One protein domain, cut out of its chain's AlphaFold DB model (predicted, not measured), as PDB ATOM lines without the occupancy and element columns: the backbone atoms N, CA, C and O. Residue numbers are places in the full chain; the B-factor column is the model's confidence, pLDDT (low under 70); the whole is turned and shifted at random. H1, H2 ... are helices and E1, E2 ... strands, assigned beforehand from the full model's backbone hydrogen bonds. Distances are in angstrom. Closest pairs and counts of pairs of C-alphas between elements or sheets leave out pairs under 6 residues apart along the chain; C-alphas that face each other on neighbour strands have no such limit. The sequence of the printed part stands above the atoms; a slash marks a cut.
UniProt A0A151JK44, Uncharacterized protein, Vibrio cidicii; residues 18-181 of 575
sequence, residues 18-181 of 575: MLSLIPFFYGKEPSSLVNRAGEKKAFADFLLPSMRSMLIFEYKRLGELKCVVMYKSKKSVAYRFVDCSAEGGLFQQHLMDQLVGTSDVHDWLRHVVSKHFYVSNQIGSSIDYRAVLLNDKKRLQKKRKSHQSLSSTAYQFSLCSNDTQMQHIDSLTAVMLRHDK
ATOM      1  N   MET A  18      82.713 318.065  35.192       75.75
ATOM      2  CA  MET A  18      82.457 319.230  36.050       75.75
ATOM      3  C   MET A  18      81.113 319.896  35.736       75.75
ATOM      4  O   MET A  18      80.344 320.204  36.638       75.75
ATOM      5  N   LEU A  19      80.779 320.053  34.456       77.94
ATOM      6  CA  LEU A  19      79.482 320.571  34.028       77.94
ATOM      7  C   LEU A  19      78.326 319.651  34.452       77.94
ATOM      8  O   LEU A  19      77.266 320.135  34.844       77.94
ATOM      9  N   SER A  20      78.544 318.334  34.460       76.62
ATOM     10  CA  SER A  20      77.561 317.355  34.947       76.62
ATOM     11  C   SER A  20      77.370 317.384  36.470       76.62
ATOM     12  O   SER A  20      76.398 316.810  36.962       76.62
ATOM     13  N   LEU A  21      78.243 318.064  37.227       84.38
ATOM     14  CA  LEU A  21      78.068 318.255  38.669       84.38
ATOM     15  C   LEU A  21      76.973 319.273  38.999       84.38
ATOM     16  O   LEU A  21      76.363 319.166  40.059       84.38
ATOM     17  N   ILE A  22      76.677 320.223  38.106       85.25
ATOM     18  CA  ILE A  22      75.677 321.270  38.369       85.25
ATOM     19  C   ILE A  22      74.267 320.668  38.523       85.25
ATOM     20  O   ILE A  22      73.642 320.891  39.560       85.25
ATOM     21  N   PRO A  23      73.743 319.849  37.589       85.12
ATOM     22  CA  PRO A  23      72.437 319.220  37.790       85.12
ATOM     23  C   PRO A  23      72.458 318.177  38.905       85.12
ATOM     24  O   PRO A  23      71.433 317.930  39.541       85.12
ATOM     25  N   PHE A  24      73.616 317.557  39.147       86.56
ATOM     26  CA  PHE A  24      73.790 316.620  40.248       86.56
ATOM     27  C   PHE A  24      73.620 317.315  41.606       86.56
ATOM     28  O   PHE A  24      72.886 316.812  42.457       86.56
ATOM     29  N   PHE A  25      74.183 318.519  41.771       90.19
ATOM     30  CA  PHE A  25      73.953 319.372  42.937       90.19
ATOM     31  C   PHE A  25      72.469 319.684  43.137       90.19
ATOM     32  O   PHE A  25      71.978 319.563  44.254       90.19
ATOM     33  N   TYR A  26      71.719 319.982  42.074       89.31
ATOM     34  CA  TYR A  26      70.271 320.220  42.168       89.31
ATOM     35  C   TYR A  26      69.428 318.945  42.370       89.31
ATOM     36  O   TYR A  26      68.199 319.003  42.389       89.31
ATOM     37  N   GLY A  27      70.059 317.785  42.570       84.81
ATOM     38  CA  GLY A  27      69.386 316.542  42.944       84.81
ATOM     39  C   GLY A  27      68.914 315.697  41.763       84.81
ATOM     40  O   GLY A  27      68.072 314.811  41.942       84.81
ATOM     41  N   LYS A  28      69.456 315.925  40.558       84.50
ATOM     42  CA  LYS A  28      69.272 315.002  39.433       84.50
ATOM     43  C   LYS A  28      70.029 313.702  39.701       84.50
ATOM     44  O   LYS A  28      71.169 313.710  40.151       84.50
ATOM     45  N   GLU A  29      69.400 312.567  39.416       79.38
ATOM     46  CA  GLU A  29      70.004 311.269  39.708       79.38
ATOM     47  C   GLU A  29      71.236 310.986  38.818       79.38
ATOM     48  O   GLU A  29      71.144 311.150  37.597       79.38
ATOM     49  N   PRO A  30      72.358 310.487  39.380       70.75
ATOM     50  CA  PRO A  30      73.563 310.105  38.634       70.75
ATOM     51  C   PRO A  30      73.312 309.212  37.417       70.75
ATOM     52  O   PRO A  30      73.965 309.360  36.387       70.75
ATOM     53  N   SER A  31      72.359 308.283  37.533       69.44
ATOM     54  CA  SER A  31      71.973 307.347  36.471       69.44
ATOM     55  C   SER A  31      71.376 308.057  35.255       69.44
ATOM     56  O   SER A  31      71.566 307.608  34.127       69.44
ATOM     57  N   SER A  32      70.703 309.189  35.475       69.62
ATOM     58  CA  SER A  32      70.083 310.000  34.432       69.62
ATOM     59  C   SER A  32      71.095 310.892  33.715       69.62
ATOM     60  O   SER A  32      70.819 311.296  32.588       69.62
ATOM     61  N   LEU A  33      72.257 311.177  34.320       66.81
ATOM     62  CA  LEU A  33      73.250 312.144  33.831       66.81
ATOM     63  C   LEU A  33      74.226 311.596  32.775       66.81
ATOM     64  O   LEU A  33      74.794 312.397  32.033       66.81
ATOM     65  N   VAL A  34      74.319 310.275  32.574       63.38
ATOM     66  CA  VAL A  34      75.188 309.664  31.544       63.38
ATOM     67  C   VAL A  34      74.395 308.790  30.570       63.38
ATOM     68  O   VAL A  34      73.634 307.920  30.986       63.38
ATOM     69  N   ASN A  35      74.617 308.979  29.265       54.62
ATOM     70  CA  ASN A  35      74.135 308.055  28.237       54.62
ATOM     71  C   ASN A  35      74.946 306.754  28.318       54.62
ATOM     72  O   ASN A  35      76.165 306.767  28.135       54.62
ATOM     73  N   ARG A  36      74.272 305.632  28.597       52.16
ATOM     74  CA  ARG A  36      74.860 304.282  28.592       52.16
ATOM     75  C   ARG A  36      75.187 303.847  27.156       52.16
ATOM     76  O   ARG A  36      74.493 303.019  26.582       52.16
ATOM     77  N   ALA A  37      76.220 304.434  26.567       36.88
ATOM     78  CA  ALA A  37      76.821 303.959  25.328       36.88
ATOM     79  C   ALA A  37      78.137 303.240  25.671       36.88
ATOM     80  O   ALA A  37      79.126 303.889  26.025       36.88
ATOM     81  N   GLY A  38      78.122 301.904  25.595       37.28
ATOM     82  CA  GLY A  38      79.271 301.024  25.865       37.28
ATOM     83  C   GLY A  38      79.579 300.814  27.354       37.28
ATOM     84  O   GLY A  38      79.042 301.529  28.195       37.28
ATOM     85  N   GLU A  39      80.433 299.828  27.662       40.31
ATOM     86  CA  GLU A  39      80.879 299.326  28.987       40.31
ATOM     87  C   GLU A  39      81.512 300.386  29.928       40.31
ATOM     88  O   GLU A  39      82.619 300.235  30.444       40.31
ATOM     89  N   LYS A  40      80.832 301.505  30.175       52.44
ATOM     90  CA  LYS A  40      81.288 302.577  31.063       52.44
ATOM     91  C   LYS A  40      80.697 302.375  32.458       52.44
ATOM     92  O   LYS A  40      79.493 302.171  32.611       52.44
ATOM     93  N   LYS A  41      81.560 302.447  33.482       55.66
ATOM     94  CA  LYS A  41      81.181 302.402  34.908       55.66
ATOM     95  C   LYS A  41      80.092 303.444  35.208       55.66
ATOM     96  O   LYS A  41      80.058 304.501  34.577       55.66
ATOM     97  N   ALA A  42      79.209 303.158  36.169       64.75
ATOM     98  CA  ALA A  42      78.153 304.091  36.561       64.75
ATOM     99  C   ALA A  42      78.748 305.456  36.960       64.75
ATOM    100  O   ALA A  42      79.795 305.508  37.599       64.75
ATOM    101  N   PHE A  43      78.081 306.566  36.620       68.38
ATOM    102  CA  PHE A  43      78.569 307.931  36.896       68.38
ATOM    103  C   PHE A  43      78.948 308.151  38.370       68.38
ATOM    104  O   PHE A  43      79.962 308.774  38.672       68.38
ATOM    105  N   ALA A  44      78.170 307.565  39.285       67.69
ATOM    106  CA  ALA A  44      78.462 307.580  40.715       67.69
ATOM    107  C   ALA A  44      79.751 306.817  41.072       67.69
ATOM    108  O   ALA A  44      80.498 307.274  41.926       67.69
ATOM    109  N   ASP A  45      80.049 305.701  40.400       73.81
ATOM    110  CA  ASP A  45      81.285 304.932  40.607       73.81
ATOM    111  C   ASP A  45      82.509 305.603  39.973       73.81
ATOM    112  O   ASP A  45      83.633 305.369  40.411       73.81
ATOM    113  N   PHE A  46      82.299 306.430  38.945       75.31
ATOM    114  CA  PHE A  46      83.349 307.251  38.348       75.31
ATOM    115  C   PHE A  46      83.736 308.431  39.254       75.31
ATOM    116  O   PHE A  46      84.921 308.675  39.454       75.31
ATOM    117  N   LEU A  47      82.753 309.139  39.827       75.62
ATOM    118  CA  LEU A  47      82.996 310.272  40.732       75.62
ATOM    119  C   LEU A  47      83.405 309.847  42.149       75.62
ATOM    120  O   LEU A  47      84.183 310.541  42.797       75.62
ATOM    121  N   LEU A  48      82.875 308.725  42.641       83.69
ATOM    122  CA  LEU A  48      83.083 308.236  44.005       83.69
ATOM    123  C   LEU A  48      83.628 306.793  43.970       83.69
ATOM    124  O   LEU A  48      82.901 305.840  44.275       83.69
ATOM    125  N   PRO A  49      84.902 306.597  43.576       80.06
ATOM    126  CA  PRO A  49      85.473 305.264  43.382       80.06
ATOM    127  C   PRO A  49      85.626 304.470  44.688       80.06
ATOM    128  O   PRO A  49      85.480 303.247  44.677       80.06
ATOM    129  N   SER A  50      85.887 305.145  45.811       82.12
ATOM    130  CA  SER A  50      86.100 304.534  47.128       82.12
ATOM    131  C   SER A  50      85.023 304.952  48.135       82.12
ATOM    132  O   SER A  50      84.388 305.992  47.982       82.12
ATOM    133  N   MET A  51      84.859 304.183  49.218       82.44
ATOM    134  CA  MET A  51      84.011 304.559  50.366       82.44
ATOM    135  C   MET A  51      84.539 305.786  51.128       82.44
ATOM    136  O   MET A  51      83.818 306.357  51.941       82.44
ATOM    137  N   ARG A  52      85.788 306.187  50.849       84.50
ATOM    138  CA  ARG A  52      86.429 307.420  51.334       84.50
ATOM    139  C   ARG A  52      86.300 308.599  50.366       84.50
ATOM    140  O   ARG A  52      86.683 309.712  50.705       84.50
ATOM    141  N   SER A  53      85.798 308.363  49.155       85.31
ATOM    142  CA  SER A  53      85.572 309.428  48.181       85.31
ATOM    143  C   SER A  53      84.318 310.207  48.562       85.31
ATOM    144  O   SER A  53      83.263 309.620  48.816       85.31
ATOM    145  N   MET A  54      84.431 311.531  48.568       88.75
ATOM    146  CA  MET A  54      83.325 312.444  48.823       88.75
ATOM    147  C   MET A  54      83.373 313.624  47.863       88.75
ATOM    148  O   MET A  54      84.441 314.025  47.405       88.75
ATOM    149  N   LEU A  55      82.202 314.180  47.586       89.81
ATOM    150  CA  LEU A  55      82.029 315.411  46.838       89.81
ATOM    151  C   LEU A  55      81.358 316.432  47.750       89.81
ATOM    152  O   LEU A  55      80.315 316.139  48.335       89.81
ATOM    153  N   ILE A  56      81.958 317.611  47.875       91.50
ATOM    154  CA  ILE A  56      81.457 318.688  48.726       91.50
ATOM    155  C   ILE A  56      81.020 319.832  47.819       91.50
ATOM    156  O   ILE A  56      81.813 320.309  47.009       91.50
ATOM    157  N   PHE A  57      79.772 320.272  47.959       92.62
ATOM    158  CA  PHE A  57      79.314 321.529  47.375       92.62
ATOM    159  C   PHE A  57      79.098 322.547  48.481       92.62
ATOM    160  O   PHE A  57      78.302 322.316  49.391       92.62
ATOM    161  N   GLU A  58      79.785 323.676  48.368       92.81
ATOM    162  CA  GLU A  58      79.527 324.858  49.175       92.81
ATOM    163  C   GLU A  58      78.528 325.757  48.444       92.81
ATOM    164  O   GLU A  58      78.646 325.999  47.240       92.81
ATOM    165  N   TYR A  59      77.526 326.238  49.167       92.12
ATOM    166  CA  TYR A  59      76.546 327.175  48.643       92.12
ATOM    167  C   TYR A  59      76.158 328.193  49.711       92.12
ATOM    168  O   TYR A  59      76.288 327.960  50.913       92.12
ATOM    169  N   LYS A  60      75.670 329.348  49.255       90.25
ATOM    170  CA  LYS A  60      75.294 330.457  50.128       90.25
ATOM    171  C   LYS A  60      73.783 330.500  50.317       90.25
ATOM    172  O   LYS A  60      73.042 330.613  49.343       90.25
ATOM    173  N   ARG A  61      73.337 330.470  51.571       85.56
ATOM    174  CA  ARG A  61      71.935 330.614  51.976       85.56
ATOM    175  C   ARG A  61      71.793 331.836  52.873       85.56
ATOM    176  O   ARG A  61      72.408 331.880  53.928       85.56
ATOM    177  N   LEU A  62      70.974 332.815  52.478       84.81
ATOM    178  CA  LEU A  62      70.665 334.012  53.287       84.81
ATOM    179  C   LEU A  62      71.897 334.744  53.870       84.81
ATOM    180  O   LEU A  62      71.796 335.405  54.894       84.81
ATOM    181  N   GLY A  63      73.065 334.642  53.226       82.94
ATOM    182  CA  GLY A  63      74.308 335.231  53.736       82.94
ATOM    183  C   GLY A  63      75.313 334.225  54.304       82.94
ATOM    184  O   GLY A  63      76.506 334.506  54.252       82.94
ATOM    185  N   GLU A  64      74.862 333.054  54.750       87.38
ATOM    186  CA  GLU A  64      75.685 332.026  55.397       87.38
ATOM    187  C   GLU A  64      76.169 330.963  54.404       87.38
ATOM    188  O   GLU A  64      75.448 330.589  53.474       87.38
ATOM    189  N   LEU A  65      77.388 330.457  54.610       89.62
ATOM    190  CA  LEU A  65      77.946 329.349  53.835       89.62
ATOM    191  C   LEU A  65      77.511 328.023  54.451       89.62
ATOM    192  O   LEU A  65      77.714 327.790  55.642       89.62
ATOM    193  N   LYS A  66      76.919 327.158  53.631       91.94
ATOM    194  CA  LYS A  66      76.523 325.800  54.003       91.94
ATOM    195  C   LYS A  66      77.166 324.811  53.039       91.94
ATOM    196  O   LYS A  66      77.393 325.130  51.869       91.94
ATOM    197  N   CYS A  67      77.402 323.594  53.512       93.19
ATOM    198  CA  CYS A  67      77.958 322.523  52.699       93.19
ATOM    199  C   CYS A  67      76.986 321.352  52.570       93.19
ATOM    200  O   CYS A  67      76.302 320.972  53.522       93.19
ATOM    201  N   VAL A  68      76.975 320.718  51.401       93.75
ATOM    202  CA  VAL A  68      76.432 319.368  51.225       93.75
ATOM    203  C   VAL A  68      77.558 318.417  50.855       93.75
ATOM    204  O   VAL A  68      78.332 318.678  49.936       93.75
ATOM    205  N   VAL A  69      77.620 317.295  51.563       92.06
ATOM    206  CA  VAL A  69      78.565 316.211  51.319       92.06
ATOM    207  C   VAL A  69      77.825 315.035  50.699       92.06
ATOM    208  O   VAL A  69      76.867 314.504  51.269       92.06
ATOM    209  N   MET A  70      78.284 314.624  49.522       91.56
ATOM    210  CA  MET A  70      77.792 313.469  48.786       91.56
ATOM    211  C   MET A  70      78.850 312.374  48.823       91.56
ATOM    212  O   MET A  70      79.998 312.600  48.446       91.56
ATOM    213  N   TYR A  71      78.474 311.186  49.275       90.19
ATOM    214  CA  TYR A  71      79.406 310.071  49.433       90.19
ATOM    215  C   TYR A  71      78.748 308.745  49.070       90.19
ATOM    216  O   TYR A  71      77.522 308.618  48.977       90.19
ATOM    217  N   LYS A  72      79.581 307.733  48.832       86.69
ATOM    218  CA  LYS A  72      79.119 306.400  48.457       86.69
ATOM    219  C   LYS A  72      78.616 305.649  49.689       86.69
ATOM    220  O   LYS A  72      79.332 305.499  50.670       86.69
ATOM    221  N   SER A  73      77.383 305.149  49.622       81.94
ATOM    222  CA  SER A  73      76.755 304.336  50.665       81.94
ATOM    223  C   SER A  73      76.249 303.034  50.045       81.94
ATOM    224  O   SER A  73      75.182 302.985  49.427       81.94
ATOM    225  N   LYS A  74      77.005 301.945  50.218       77.50
ATOM    226  CA  LYS A  74      76.739 300.630  49.602       77.50
ATOM    227  C   LYS A  74      76.646 300.719  48.065       77.50
ATOM    228  O   LYS A  74      77.678 300.748  47.403       77.50
ATOM    229  N   LYS A  75      75.428 300.742  47.507       71.12
ATOM    230  CA  LYS A  75      75.135 300.758  46.058       71.12
ATOM    231  C   LYS A  75      74.559 302.090  45.554       71.12
ATOM    232  O   LYS A  75      74.279 302.204  44.365       71.12
ATOM    233  N   SER A  76      74.358 303.077  46.425       77.81
ATOM    234  CA  SER A  76      73.785 304.376  46.059       77.81
ATOM    235  C   SER A  76      74.594 305.534  46.640       77.81
ATOM    236  O   SER A  76      75.447 305.354  47.510       77.81
ATOM    237  N   VAL A  77      74.336 306.740  46.135       86.50
ATOM    238  CA  VAL A  77      74.878 307.972  46.714       86.50
ATOM    239  C   VAL A  77      74.002 308.392  47.889       86.50
ATOM    240  O   VAL A  77      72.774 308.399  47.776       86.50
ATOM    241  N   ALA A  78      74.638 308.739  49.002       90.12
ATOM    242  CA  ALA A  78      74.005 309.337  50.166       90.12
ATOM    243  C   ALA A  78      74.405 310.812  50.299       90.12
ATOM    244  O   ALA A  78      75.490 311.210  49.875       90.12
ATOM    245  N   TYR A  79      73.521 311.597  50.912       92.25
ATOM    246  CA  TYR A  79      73.658 313.043  51.059       92.25
ATOM    247  C   TYR A  79      73.564 313.427  52.537       92.25
ATOM    248  O   TYR A  79      72.709 312.907  53.266       92.25
ATOM    249  N   ARG A  80      74.418 314.354  52.974       92.38
ATOM    250  CA  ARG A  80      74.332 315.012  54.285       92.38
ATOM    251  C   ARG A  80      74.642 316.493  54.152       92.38
ATOM    252  O   ARG A  80      75.544 316.869  53.410       92.38
ATOM    253  N   PHE A  81      73.918 317.308  54.900       93.50
ATOM    254  CA  PHE A  81      74.176 318.734  55.014       93.50
ATOM    255  C   PHE A  81      75.020 319.018  56.252       93.50
ATOM    256  O   PHE A  81      74.835 318.367  57.284       93.50
ATOM    257  N   VAL A  82      75.940 319.969  56.134       92.94
ATOM    258  CA  VAL A  82      76.844 320.388  57.203       92.94
ATOM    259  C   VAL A  82      76.817 321.904  57.305       92.94
ATOM    260  O   VAL A  82      76.945 322.610  56.300       92.94
ATOM    261  N   ASP A  83      76.634 322.400  58.524       91.44
ATOM    262  CA  ASP A  83      76.649 323.831  58.810       91.44
ATOM    263  C   ASP A  83      78.084 324.349  58.978       91.44
ATOM    264  O   ASP A  83      78.566 324.557  60.092       91.44
ATOM    265  N   CYS A  84      78.800 324.466  57.859       89.06
ATOM    266  CA  CYS A  84      80.132 325.056  57.802       89.06
ATOM    267  C   CYS A  84      80.484 325.514  56.377       89.06
ATOM    268  O   CYS A  84      79.859 325.095  55.399       89.06
ATOM    269  N   SER A  85      81.547 326.310  56.258       88.75
ATOM    270  CA  SER A  85      82.265 326.525  54.995       88.75
ATOM    271  C   SER A  85      83.134 325.315  54.637       88.75
ATOM    272  O   SER A  85      83.591 324.594  55.531       88.75
ATOM    273  N   ALA A  86      83.433 325.121  53.356       85.44
ATOM    274  CA  ALA A  86      84.270 324.024  52.884       85.44
ATOM    275  C   ALA A  86      85.720 324.173  53.374       85.44
ATOM    276  O   ALA A  86      86.229 323.278  54.047       85.44
ATOM    277  N   GLU A  87      86.363 325.314  53.102       81.75
ATOM    278  CA  GLU A  87      87.757 325.574  53.504       81.75
ATOM    279  C   GLU A  87      87.903 325.752  55.019       81.75
ATOM    280  O   GLU A  87      88.766 325.144  55.648       81.75
ATOM    281  N   GLY A  88      87.019 326.547  55.626       73.88
ATOM    282  CA  GLY A  88      87.059 326.837  57.060       73.88
ATOM    283  C   GLY A  88      86.545 325.711  57.959       73.88
ATOM    284  O   GLY A  88      86.604 325.862  59.174       73.88
ATOM    285  N   GLY A  89      86.043 324.606  57.399       81.31
ATOM    286  CA  GLY A  89      85.453 323.492  58.146       81.31
ATOM    287  C   GLY A  89      85.933 322.139  57.634       81.31
ATOM    288  O   GLY A  89      86.884 321.577  58.163       81.31
ATOM    289  N   LEU A  90      85.287 321.606  56.596       82.62
ATOM    290  CA  LEU A  90      85.496 320.223  56.139       82.62
ATOM    291  C   LEU A  90      86.922 319.927  55.643       82.62
ATOM    292  O   LEU A  90      87.380 318.797  55.802       82.62
ATOM    293  N   PHE A  91      87.622 320.912  55.073       85.69
ATOM    294  CA  PHE A  91      88.997 320.759  54.575       85.69
ATOM    295  C   PHE A  91      90.085 321.127  55.593       85.69
ATOM    296  O   PHE A  91      91.264 321.176  55.240       85.69
ATOM    297  N   GLN A  92      89.734 321.349  56.863       85.12
ATOM    298  CA  GLN A  92      90.739 321.551  57.902       85.12
ATOM    299  C   GLN A  92      91.635 320.312  58.030       85.12
ATOM    300  O   GLN A  92      91.151 319.184  58.158       85.12
ATOM    301  N   GLN A  93      92.952 320.530  58.036       82.31
ATOM    302  CA  GLN A  93      93.951 319.458  57.982       82.31
ATOM    303  C   GLN A  93      93.745 318.401  59.080       82.31
ATOM    304  O   GLN A  93      93.740 317.211  58.791       82.31
ATOM    305  N   HIS A  94      93.430 318.822  60.309       83.00
ATOM    306  CA  HIS A  94      93.191 317.902  61.424       83.00
ATOM    307  C   HIS A  94      91.954 316.999  61.249       83.00
ATOM    308  O   HIS A  94      91.949 315.878  61.757       83.00
ATOM    309  N   LEU A  95      90.908 317.447  60.538       82.56
ATOM    310  CA  LEU A  95      89.732 316.619  60.239       82.56
ATOM    311  C   LEU A  95      90.007 315.677  59.065       82.56
ATOM    312  O   LEU A  95      89.572 314.523  59.091       82.56
ATOM    313  N   MET A  96      90.754 316.146  58.063       82.75
ATOM    314  CA  MET A  96      91.159 315.346  56.905       82.75
ATOM    315  C   MET A  96      92.148 314.236  57.285       82.75
ATOM    316  O   MET A  96      92.022 313.116  56.790       82.75
ATOM    317  N   ASP A  97      93.061 314.484  58.225       82.75
ATOM    318  CA  ASP A  97      93.962 313.453  58.755       82.75
ATOM    319  C   ASP A  97      93.175 312.349  59.486       82.75
ATOM    320  O   ASP A  97      93.464 311.158  59.349       82.75
ATOM    321  N   GLN A  98      92.103 312.718  60.198       80.94
ATOM    322  CA  GLN A  98      91.205 311.759  60.848       80.94
ATOM    323  C   GLN A  98      90.339 310.970  59.855       80.94
ATOM    324  O   GLN A  98      89.979 309.830  60.155       80.94
ATOM    325  N   LEU A  99      90.057 311.511  58.659       81.31
ATOM    326  CA  LEU A  99      89.355 310.781  57.593       81.31
ATOM    327  C   LEU A  99      90.153 309.549  57.137       81.31
ATOM    328  O   LEU A  99      89.567 308.495  56.874       81.31
ATOM    329  N   VAL A 100      91.488 309.660  57.088       78.50
ATOM    330  CA  VAL A 100      92.392 308.548  56.740       78.50
ATOM    331  C   VAL A 100      92.284 307.406  57.762       78.50
ATOM    332  O   VAL A 100      92.352 306.235  57.382       78.50
ATOM    333  N   GLY A 101      92.050 307.742  59.036       72.69
ATOM    334  CA  GLY A 101      91.850 306.790  60.134       72.69
ATOM    335  C   GLY A 101      90.475 306.110  60.165       72.69
ATOM    336  O   GLY A 101      90.330 305.065  60.794       72.69
ATOM    337  N   THR A 102      89.470 306.653  59.472       79.31
ATOM    338  CA  THR A 102      88.116 306.073  59.378       79.31
ATOM    339  C   THR A 102      87.941 305.106  58.196       79.31
ATOM    340  O   THR A 102      88.616 305.185  57.161       79.31
ATOM    341  N   SER A 103      87.013 304.155  58.343       77.00
ATOM    342  CA  SER A 103      86.651 303.168  57.313       77.00
ATOM    343  C   SER A 103      85.853 303.772  56.158       77.00
ATOM    344  O   SER A 103      86.108 303.431  55.001       77.00
ATOM    345  N   ASP A 104      84.918 304.678  56.447       84.69
ATOM    346  CA  ASP A 104      84.070 305.328  55.450       84.69
ATOM    347  C   ASP A 104      83.777 306.805  55.790       84.69
ATOM    348  O   ASP A 104      84.013 307.287  56.901       84.69
ATOM    349  N   VAL A 105      83.266 307.546  54.800       86.19
ATOM    350  CA  VAL A 105      82.857 308.954  54.976       86.19
ATOM    351  C   VAL A 105      81.637 309.076  55.899       86.19
ATOM    352  O   VAL A 105      81.446 310.112  56.536       86.19
ATOM    353  N   HIS A 106      80.805 308.033  56.000       87.06
ATOM    354  CA  HIS A 106      79.631 308.043  56.872       87.06
ATOM    355  C   HIS A 106      80.035 308.208  58.340       87.06
ATOM    356  O   HIS A 106      79.487 309.074  59.033       87.06
ATOM    357  N   ASP A 107      80.980 307.394  58.800       86.50
ATOM    358  CA  ASP A 107      81.491 307.397  60.163       86.50
ATOM    359  C   ASP A 107      82.280 308.667  60.448       86.50
ATOM    360  O   ASP A 107      82.139 309.232  61.534       86.50
ATOM    361  N   TRP A 108      83.034 309.169  59.469       89.75
ATOM    362  CA  TRP A 108      83.723 310.452  59.587       89.75
ATOM    363  C   TRP A 108      82.738 311.611  59.805       89.75
ATOM    364  O   TRP A 108      82.846 312.344  60.791       89.75
ATOM    365  N   LEU A 109      81.699 311.733  58.972       88.50
ATOM    366  CA  LEU A 109      80.678 312.776  59.139       88.50
ATOM    367  C   LEU A 109      79.915 312.633  60.465       88.50
ATOM    368  O   LEU A 109      79.566 313.628  61.097       88.50
ATOM    369  N   ARG A 110      79.650 311.396  60.900       86.88
ATOM    370  CA  ARG A 110      78.849 311.118  62.099       86.88
ATOM    371  C   ARG A 110      79.619 311.242  63.411       86.88
ATOM    372  O   ARG A 110      78.996 311.625  64.398       86.88
ATOM    373  N   HIS A 111      80.903 310.895  63.458       85.94
ATOM    374  CA  HIS A 111      81.669 310.798  64.711       85.94
ATOM    375  C   HIS A 111      82.792 311.830  64.836       85.94
ATOM    376  O   HIS A 111      83.223 312.112  65.957       85.94
ATOM    377  N   VAL A 112      83.279 312.370  63.717       86.00
ATOM    378  CA  VAL A 112      84.356 313.368  63.690       86.00
ATOM    379  C   VAL A 112      83.765 314.752  63.448       86.00
ATOM    380  O   VAL A 112      83.824 315.605  64.328       86.00
ATOM    381  N   VAL A 113      83.105 314.958  62.305       87.12
ATOM    382  CA  VAL A 113      82.594 316.285  61.909       87.12
ATOM    383  C   VAL A 113      81.465 316.770  62.825       87.12
ATOM    384  O   VAL A 113      81.429 317.945  63.182       87.12
ATOM    385  N   SER A 114      80.594 315.865  63.284       87.00
ATOM    386  CA  SER A 114      79.473 316.182  64.187       87.00
ATOM    387  C   SER A 114      79.882 316.752  65.552       87.00
ATOM    388  O   SER A 114      79.053 317.348  66.236       87.00
ATOM    389  N   LYS A 115      81.145 316.568  65.968       87.12
ATOM    390  CA  LYS A 115      81.678 317.137  67.215       87.12
ATOM    391  C   LYS A 115      81.950 318.635  67.105       87.12
ATOM    392  O   LYS A 115      81.996 319.313  68.125       87.12
ATOM    393  N   HIS A 116      82.152 319.126  65.883       85.25
ATOM    394  CA  HIS A 116      82.548 320.504  65.605       85.25
ATOM    395  C   HIS A 116      81.443 321.295  64.898       85.25
ATOM    396  O   HIS A 116      81.291 322.486  65.156       85.25
ATOM    397  N   PHE A 117      80.652 320.639  64.045       88.44
ATOM    398  CA  PHE A 117      79.617 321.272  63.229       88.44
ATOM    399  C   PHE A 117      78.309 320.486  63.273       88.44
ATOM    400  O   PHE A 117      78.295 319.272  63.491       88.44
ATOM    401  N   TYR A 118      77.190 321.162  63.011       88.75
ATOM    402  CA  TYR A 118      75.910 320.479  62.862       88.75
ATOM    403  C   TYR A 118      75.890 319.668  61.561       88.75
ATOM    404  O   TYR A 118      76.105 320.216  60.479       88.75
ATOM    405  N   VAL A 119      75.597 318.370  61.666       90.38
ATOM    406  CA  VAL A 119      75.518 317.437  60.533       90.38
ATOM    407  C   VAL A 119      74.121 316.830  60.473       90.38
ATOM    408  O   VAL A 119      73.636 316.261  61.450       90.38
ATOM    409  N   SER A 120      73.477 316.896  59.308       90.56
ATOM    410  CA  SER A 120      72.150 316.313  59.119       90.56
ATOM    411  C   SER A 120      72.161 314.780  59.181       90.56
ATOM    412  O   SER A 120      73.172 314.105  58.940       90.56
ATOM    413  N   ASN A 121      70.975 314.206  59.394       88.19
ATOM    414  CA  ASN A 121      70.742 312.782  59.159       88.19
ATOM    415  C   ASN A 121      71.066 312.405  57.705       88.19
ATOM    416  O   ASN A 121      70.958 313.233  56.796       88.19
ATOM    417  N   GLN A 122      71.451 311.144  57.492       89.50
ATOM    418  CA  GLN A 122      71.732 310.628  56.155       89.50
ATOM    419  C   GLN A 122      70.456 310.599  55.311       89.50
ATOM    420  O   GLN A 122      69.471 309.958  55.676       89.50
ATOM    421  N   ILE A 123      70.520 311.214  54.133       90.12
ATOM    422  CA  ILE A 123      69.469 311.155  53.123       90.12
ATOM    423  C   ILE A 123      69.910 310.168  52.040       90.12
ATOM    424  O   ILE A 123      70.951 310.343  51.414       90.12
ATOM    425  N   GLY A 124      69.139 309.097  51.840       84.69
ATOM    426  CA  GLY A 124      69.480 308.031  50.888       84.69
ATOM    427  C   GLY A 124      68.891 308.198  49.483       84.69
ATOM    428  O   GLY A 124      69.306 307.496  48.567       84.69
ATOM    429  N   SER A 125      67.918 309.097  49.304       87.50
ATOM    430  CA  SER A 125      67.229 309.314  48.027       87.50
ATOM    431  C   SER A 125      67.581 310.684  47.451       87.50
ATOM    432  O   SER A 125      67.456 311.691  48.145       87.50
ATOM    433  N   SER A 126      67.952 310.728  46.168       86.75
ATOM    434  CA  SER A 126      68.184 311.977  45.419       86.75
ATOM    435  C   SER A 126      66.959 312.889  45.439       86.75
ATOM    436  O   SER A 126      67.082 314.105  45.546       86.75
ATOM    437  N   ILE A 127      65.765 312.298  45.415       87.56
ATOM    438  CA  ILE A 127      64.510 313.037  45.453       87.56
ATOM    439  C   ILE A 127      64.326 313.675  46.841       87.56
ATOM    440  O   ILE A 127      63.873 314.816  46.933       87.56
ATOM    441  N   ASP A 128      64.647 312.954  47.932       88.88
ATOM    442  CA  ASP A 128      64.547 313.472  49.315       88.88
ATOM    443  C   ASP A 128      65.560 314.597  49.536       88.88
ATOM    444  O   ASP A 128      65.220 315.626  50.113       88.88
ATOM    445  N   TYR A 129      66.764 314.436  48.989       91.62
ATOM    446  CA  TYR A 129      67.787 315.473  48.971       91.62
ATOM    447  C   TYR A 129      67.312 316.725  48.217       91.62
ATOM    448  O   TYR A 129      67.356 317.824  48.766       91.62
ATOM    449  N   ARG A 130      66.763 316.555  47.006       90.38
ATOM    450  CA  ARG A 130      66.194 317.646  46.202       90.38
ATOM    451  C   ARG A 130      65.077 318.382  46.942       90.38
ATOM    452  O   ARG A 130      65.032 319.604  46.907       90.38
ATOM    453  N   ALA A 131      64.201 317.649  47.630       88.62
ATOM    454  CA  ALA A 131      63.103 318.239  48.391       88.62
ATOM    455  C   ALA A 131      63.596 319.117  49.553       88.62
ATOM    456  O   ALA A 131      62.998 320.154  49.825       88.62
ATOM    457  N   VAL A 132      64.695 318.727  50.205       90.19
ATOM    458  CA  VAL A 132      65.340 319.521  51.261       90.19
ATOM    459  C   VAL A 132      66.038 320.753  50.679       90.19
ATOM    460  O   VAL A 132      65.838 321.853  51.186       90.19
ATOM    461  N   LEU A 133      66.805 320.591  49.596       91.56
ATOM    462  CA  LEU A 133      67.559 321.683  48.971       91.56
ATOM    463  C   LEU A 133      66.642 322.755  48.353       91.56
ATOM    464  O   LEU A 133      66.899 323.947  48.506       91.56
ATOM    465  N   LEU A 134      65.570 322.346  47.668       90.19
ATOM    466  CA  LEU A 134      64.663 323.245  46.938       90.19
ATOM    467  C   LEU A 134      63.405 323.653  47.728       90.19
ATOM    468  O   LEU A 134      62.584 324.411  47.215       90.19
ATOM    469  N   ASN A 135      63.264 323.180  48.971       88.06
ATOM    470  CA  ASN A 135      62.102 323.419  49.834       88.06
ATOM    471  C   ASN A 135      60.760 322.960  49.215       88.06
ATOM    472  O   ASN A 135      59.775 323.696  49.212       88.06
ATOM    473  N   ASP A 136      60.709 321.731  48.684       86.88
ATOM    474  CA  ASP A 136      59.483 321.141  48.117       86.88
ATOM    475  C   ASP A 136      58.470 320.820  49.231       86.88
ATOM    476  O   ASP A 136      58.525 319.765  49.882       86.88
ATOM    477  N   LYS A 137      57.526 321.743  49.454       83.06
ATOM    478  CA  LYS A 137      56.560 321.676  50.559       83.06
ATOM    479  C   LYS A 137      55.696 320.412  50.498       83.06
ATOM    480  O   LYS A 137      55.502 319.772  51.535       83.06
ATOM    481  N   LYS A 138      55.255 319.988  49.305       83.06
ATOM    482  CA  LYS A 138      54.394 318.800  49.118       83.06
ATOM    483  C   LYS A 138      55.101 317.538  49.608       83.06
ATOM    484  O   LYS A 138      54.547 316.724  50.356       83.06
ATOM    485  N   ARG A 139      56.365 317.378  49.221       82.94
ATOM    486  CA  ARG A 139      57.152 316.192  49.567       82.94
ATOM    487  C   ARG A 139      57.608 316.196  51.026       82.94
ATOM    488  O   ARG A 139      57.592 315.143  51.669       82.94
ATOM    489  N   LEU A 140      57.934 317.370  51.570       84.06
ATOM    490  CA  LEU A 140      58.271 317.550  52.986       84.06
ATOM    491  C   LEU A 140      57.072 317.260  53.907       84.06
ATOM    492  O   LEU A 140      57.241 316.575  54.918       84.06
ATOM    493  N   GLN A 141      55.859 317.694  53.547       82.25
ATOM    494  CA  GLN A 141      54.627 317.380  54.285       82.25
ATOM    495  C   GLN A 141      54.330 315.873  54.294       82.25
ATOM    496  O   GLN A 141      54.049 315.302  55.350       82.25
ATOM    497  N   LYS A 142      54.469 315.193  53.146       82.56
ATOM    498  CA  LYS A 142      54.294 313.732  53.060       82.56
ATOM    499  C   LYS A 142      55.262 312.981  53.980       82.56
ATOM    500  O   LYS A 142      54.872 312.030  54.656       82.56
ATOM    501  N   LYS A 143      56.520 313.422  54.047       79.56
ATOM    502  CA  LYS A 143      57.544 312.828  54.924       79.56
ATOM    503  C   LYS A 143      57.335 313.152  56.406       79.56
ATOM    504  O   LYS A 143      57.618 312.294  57.242       79.56
ATOM    505  N   ARG A 144      56.762 314.319  56.733       75.12
ATOM    506  CA  ARG A 144      56.330 314.668  58.099       75.12
ATOM    507  C   ARG A 144      55.293 313.671  58.628       75.12
ATOM    508  O   ARG A 144      55.462 313.175  59.736       75.12
ATOM    509  N   LYS A 145      54.297 313.297  57.814       70.31
ATOM    510  CA  LYS A 145      53.294 312.268  58.174       70.31
ATOM    511  C   LYS A 145      53.925 310.885  58.427       70.31
ATOM    512  O   LYS A 145      53.458 310.132  59.270       70.31
ATOM    513  N   SER A 146      55.044 310.580  57.766       68.38
ATOM    514  CA  SER A 146      55.767 309.302  57.862       68.38
ATOM    515  C   SER A 146      56.811 309.226  58.998       68.38
ATOM    516  O   SER A 146      57.659 308.334  58.961       68.38
ATOM    517  N   HIS A 147      56.812 310.158  59.966       62.09
ATOM    518  CA  HIS A 147      57.786 310.224  61.081       62.09
ATOM    519  C   HIS A 147      59.270 310.348  60.652       62.09
ATOM    520  O   HIS A 147      60.182 310.225  61.465       62.09
ATOM    521  N   GLN A 148      59.533 310.650  59.377       66.75
ATOM    522  CA  GLN A 148      60.861 310.943  58.831       66.75
ATOM    523  C   GLN A 148      60.928 312.437  58.514       66.75
ATOM    524  O   GLN A 148      60.933 312.842  57.349       66.75
ATOM    525  N   SER A 149      60.886 313.283  59.546       75.12
ATOM    526  CA  SER A 149      60.798 314.731  59.359       75.12
ATOM    527  C   SER A 149      62.077 315.287  58.723       75.12
ATOM    528  O   SER A 149      63.098 315.448  59.385       75.12
ATOM    529  N   LEU A 150      62.001 315.622  57.436       83.00
ATOM    530  CA  LEU A 150      63.053 316.338  56.703       83.00
ATOM    531  C   LEU A 150      62.849 317.865  56.726       83.00
ATOM    532  O   LEU A 150      63.680 318.607  56.209       83.00
ATOM    533  N   SER A 151      61.753 318.343  57.333       83.56
ATOM    534  CA  SER A 151      61.396 319.768  57.389       83.56
ATOM    535  C   SER A 151      62.395 320.616  58.178       83.56
ATOM    536  O   SER A 151      62.660 321.742  57.776       83.56
ATOM    537  N   SER A 152      62.958 320.099  59.276       85.19
ATOM    538  CA  SER A 152      63.956 320.825  60.077       85.19
ATOM    539  C   SER A 152      65.256 321.032  59.300       85.19
ATOM    540  O   SER A 152      65.805 322.128  59.290       85.19
ATOM    541  N   THR A 153      65.706 320.002  58.577       86.19
ATOM    542  CA  THR A 153      66.863 320.100  57.684       86.19
ATOM    543  C   THR A 153      66.591 321.078  56.540       86.19
ATOM    544  O   THR A 153      67.444 321.907  56.246       86.19
ATOM    545  N   ALA A 154      65.402 321.044  55.928       88.19
ATOM    546  CA  ALA A 154      65.030 321.996  54.874       88.19
ATOM    547  C   ALA A 154      65.048 323.443  55.387       88.19
ATOM    548  O   ALA A 154      65.631 324.309  54.747       88.19
ATOM    549  N   TYR A 155      64.523 323.682  56.591       87.50
ATOM    550  CA  TYR A 155      64.531 325.001  57.227       87.50
ATOM    551  C   TYR A 155      65.941 325.575  57.446       87.50
ATOM    552  O   TYR A 155      66.120 326.790  57.452       87.50
ATOM    553  N   GLN A 156      66.951 324.724  57.642       86.44
ATOM    554  CA  GLN A 156      68.335 325.154  57.875       86.44
ATOM    555  C   GLN A 156      69.161 325.243  56.583       86.44
ATOM    556  O   GLN A 156      70.019 326.117  56.467       86.44
ATOM    557  N   PHE A 157      68.892 324.365  55.609       89.19
ATOM    558  CA  PHE A 157      69.778 324.114  54.468       89.19
ATOM    559  C   PHE A 157      69.162 324.384  53.088       89.19
ATOM    560  O   PHE A 157      69.862 324.228  52.088       89.19
ATOM    561  N   SER A 158      67.898 324.797  52.981       90.81
ATOM    562  CA  SER A 158      67.282 325.143  51.692       90.81
ATOM    563  C   SER A 158      68.019 326.281  50.975       90.81
ATOM    564  O   SER A 158      68.478 327.226  51.607       90.81
ATOM    565  N   LEU A 159      68.064 326.266  49.641       88.12
ATOM    566  CA  LEU A 159      68.571 327.398  48.849       88.12
ATOM    567  C   LEU A 159      67.663 328.634  48.933       88.12
ATOM    568  O   LEU A 159      68.116 329.758  48.729       88.12
ATOM    569  N   CYS A 160      66.384 328.419  49.230       84.19
ATOM    570  CA  CYS A 160      65.349 329.448  49.249       84.19
ATOM    571  C   CYS A 160      65.023 329.878  50.682       84.19
ATOM    572  O   CYS A 160      65.259 329.123  51.633       84.19
ATOM    573  N   SER A 161      64.387 331.042  50.825       81.56
ATOM    574  CA  SER A 161      63.698 331.424  52.062       81.56
ATOM    575  C   SER A 161      62.614 330.402  52.403       81.56
ATOM    576  O   SER A 161      62.046 329.774  51.507       81.56
ATOM    577  N   ASN A 162      62.295 330.255  53.689       79.94
ATOM    578  CA  ASN A 162      61.352 329.236  54.166       79.94
ATOM    579  C   ASN A 162      59.942 329.375  53.560       79.94
ATOM    580  O   ASN A 162      59.247 328.373  53.384       79.94
ATOM    581  N   ASP A 163      59.552 330.596  53.188       77.88
ATOM    582  CA  ASP A 163      58.246 330.892  52.593       77.88
ATOM    583  C   ASP A 163      58.167 330.504  51.114       77.88
ATOM    584  O   ASP A 163      57.097 330.152  50.613       77.88
ATOM    585  N   THR A 164      59.310 330.482  50.432       82.06
ATOM    586  CA  THR A 164      59.425 330.221  48.994       82.06
ATOM    587  C   THR A 164      59.836 328.778  48.707       82.06
ATOM    588  O   THR A 164      60.561 328.159  49.486       82.06
ATOM    589  N   GLN A 165      59.411 328.248  47.563       84.38
ATOM    590  CA  GLN A 165      59.869 326.959  47.041       84.38
ATOM    591  C   GLN A 165      60.444 327.152  45.638       84.38
ATOM    592  O   GLN A 165      59.936 327.966  44.869       84.38
ATOM    593  N   MET A 166      61.484 326.399  45.294       82.81
ATOM    594  CA  MET A 166      62.000 326.334  43.928       82.81
ATOM    595  C   MET A 166      61.565 325.017  43.291       82.81
ATOM    596  O   MET A 166      61.694 323.950  43.885       82.81
ATOM    597  N   GLN A 167      61.073 325.073  42.058       80.69
ATOM    598  CA  GLN A 167      60.686 323.882  41.305       80.69
ATOM    599  C   GLN A 167      61.462 323.807  39.988       80.69
ATOM    600  O   GLN A 167      61.928 324.812  39.458       80.69
ATOM    601  N   HIS A 168      61.640 322.587  39.482       77.31
ATOM    602  CA  HIS A 168      62.213 322.280  38.164       77.31
ATOM    603  C   HIS A 168      63.649 322.768  37.863       77.31
ATOM    604  O   HIS A 168      64.118 322.587  36.737       77.31
ATOM    605  N   ILE A 169      64.394 323.328  38.826       82.50
ATOM    606  CA  ILE A 169      65.787 323.780  38.615       82.50
ATOM    607  C   ILE A 169      66.722 322.615  38.248       82.50
ATOM    608  O   ILE A 169      67.589 322.744  37.381       82.50
ATOM    609  N   ASP A 170      66.515 321.446  38.851       76.50
ATOM    610  CA  ASP A 170      67.244 320.208  38.549       76.50
ATOM    611  C   ASP A 170      67.088 319.777  37.084       76.50
ATOM    612  O   ASP A 170      68.009 319.277  36.437       76.50
ATOM    613  N   SER A 171      65.895 319.998  36.554       76.38
ATOM    614  CA  SER A 171      65.525 319.666  35.192       76.38
ATOM    615  C   SER A 171      66.035 320.711  34.204       76.38
ATOM    616  O   SER A 171      66.593 320.341  33.174       76.38
ATOM    617  N   LEU A 172      65.928 321.999  34.537       77.44
ATOM    618  CA  LEU A 172      66.431 323.105  33.718       77.44
ATOM    619  C   LEU A 172      67.946 323.019  33.521       77.44
ATOM    620  O   LEU A 172      68.436 323.128  32.397       77.44
ATOM    621  N   THR A 173      68.685 322.754  34.596       77.00
ATOM    622  CA  THR A 173      70.146 322.609  34.537       77.00
ATOM    623  C   THR A 173      70.574 321.381  33.735       77.00
ATOM    624  O   THR A 173      71.523 321.462  32.956       77.00
ATOM    625  N   ALA A 174      69.854 320.259  33.843       75.12
ATOM    626  CA  ALA A 174      70.133 319.060  33.049       75.12
ATOM    627  C   ALA A 174      69.856 319.256  31.546       75.12
ATOM    628  O   ALA A 174      70.616 318.775  30.704       75.12
ATOM    629  N   VAL A 175      68.780 319.965  31.206       73.25
ATOM    630  CA  VAL A 175      68.366 320.258  29.826       73.25
ATOM    631  C   VAL A 175      69.320 321.229  29.140       73.25
ATOM    632  O   VAL A 175      69.696 321.006  27.991       73.25
ATOM    633  N   MET A 176      69.769 322.269  29.851       68.56
ATOM    634  CA  MET A 176      70.750 323.223  29.320       68.56
ATOM    635  C   MET A 176      72.055 322.547  28.889       68.56
ATOM    636  O   MET A 176      72.681 322.996  27.935       68.56
ATOM    637  N   LEU A 177      72.446 321.456  29.549       69.38
ATOM    638  CA  LEU A 177      73.658 320.704  29.212       69.38
ATOM    639  C   LEU A 177      73.495 319.759  28.025       69.38
ATOM    640  O   LEU A 177      74.488 319.393  27.400       69.38
ATOM    641  N   ARG A 178      72.267 319.319  27.744       66.88
ATOM    642  CA  ARG A 178      71.990 318.317  26.708       66.88
ATOM    643  C   ARG A 178      71.456 318.912  25.417       66.88
ATOM    644  O   ARG A 178      71.354 318.172  24.453       66.88
ATOM    645  N   HIS A 179      71.109 320.200  25.402       63.41
ATOM    646  CA  HIS A 179      70.496 320.930  24.281       63.41
ATOM    647  C   HIS A 179      69.195 320.318  23.707       63.41
ATOM    648  O   HIS A 179      68.527 320.957  22.898       63.41
ATOM    649  N   ASP A 180      68.766 319.154  24.195       60.00
ATOM    650  CA  ASP A 180      67.566 318.444  23.776       60.00
ATOM    651  C   ASP A 180      66.353 318.802  24.645       60.00
ATOM    652  O   ASP A 180      66.431 318.879  25.873       60.00
ATOM    653  N   LYS A 181      65.187 318.949  24.001       65.94
ATOM    654  CA  LYS A 181      63.861 319.114  24.640       65.94
ATOM    655  C   LYS A 181      63.694 320.359  25.527       65.94
ATOM    656  O   LYS A 181      62.764 320.410  26.332       65.94
TER     657      LYS A 181
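This is residues 18 to 181 of the 575 residues of an uncharacterized protein of Vibrio cidicii (UniProt A0A151JK44). A strongly twisted three-stranded sheet makes the middle, with helices over both faces: H4 and H6 over one, with H5 packed on H6, and H7 and H9 over the other, with H8 packed on H7. H1, which only grazes the sheet with its residues 21 to 25, and H10, which is not on the sheet, pack side by side, and H2 and H3 make a short chain of contacts on from H1. The printed part has 164 residues, with ten named helices and three named strands in the order H1 H2 H3 E1 E2 E3 H4 H5 H6 H7 H8 H9 H10. The sheet, order E1 E2 E3, is antiparallel, and the class is mixed, helices and strands. The whole is compact, with a radius of gyration of the C-alphas of 16.0 A and spans of 47 by 44 by 32 A.

H1, residues 18 to 25, begins at C-alpha 18 (82.457, 319.230, 36.050). H2 is residues 30 to 33 and H3 residues 43 to 47. E1, residues 54 to 61, is 21.7 A long; E2, residues 64 to 73, 28.1 A; E3, residues 76 to 82, 19.7 A. H4 is residues 86 to 90, H5 93 to 101, and H6 105 to 115, 14.8 A. H7 is residues 126 to 134, H8 137 to 145, and H9 151 to 157. H10, residues 169 to 178, 14.5 A, ends at C-alpha 178 (71.990, 318.317, 26.708).

E1, E2 and E3 form a meander, each strand the antiparallel neighbour of the one before; N 57 and O 68 are 2.9 A apart, N 69 and O 80 2.8 A. H6 runs along the strands at a height over the sheet of 10.4 A, on the same face as H4. H5 and H6 form a helical hairpin, closest at C-alphas 99 and 108, 6.0 A. H7 and H9 are on the opposite face and touch at a steep tilt of 67 degrees, C-alphas 132 and 154 being closest at 4.4 A. H8 touches H7, closest at C-alphas 131 and 139, 6.4 A. H1 only grazes the sheet and touches H10, closest at C-alphas 23 and 173, 5.2 A. H2 touches H3, closest at C-alphas 30 and 43, 5.7 A. Every O i to N i+4 pair is within hydrogen-bond range in H3, H4, H7, H8 and H9; H1 has 1 of 4, with 4 of 5 O i to N i+3 pairs, H5 2 of 5, with 5 of 6, H6 4 of 7 and H10 5 of 6, and H2 is too short for such a pair.

The C-alphas of His 94 and Lys 181, the two farthest apart, are 47.1 A from each other. The printed part has no cut. The link from H9 to H10, 11 residues, is long. pLDDT is under 70 at residues 31 to 44, 146 to 148 and 176 to 181.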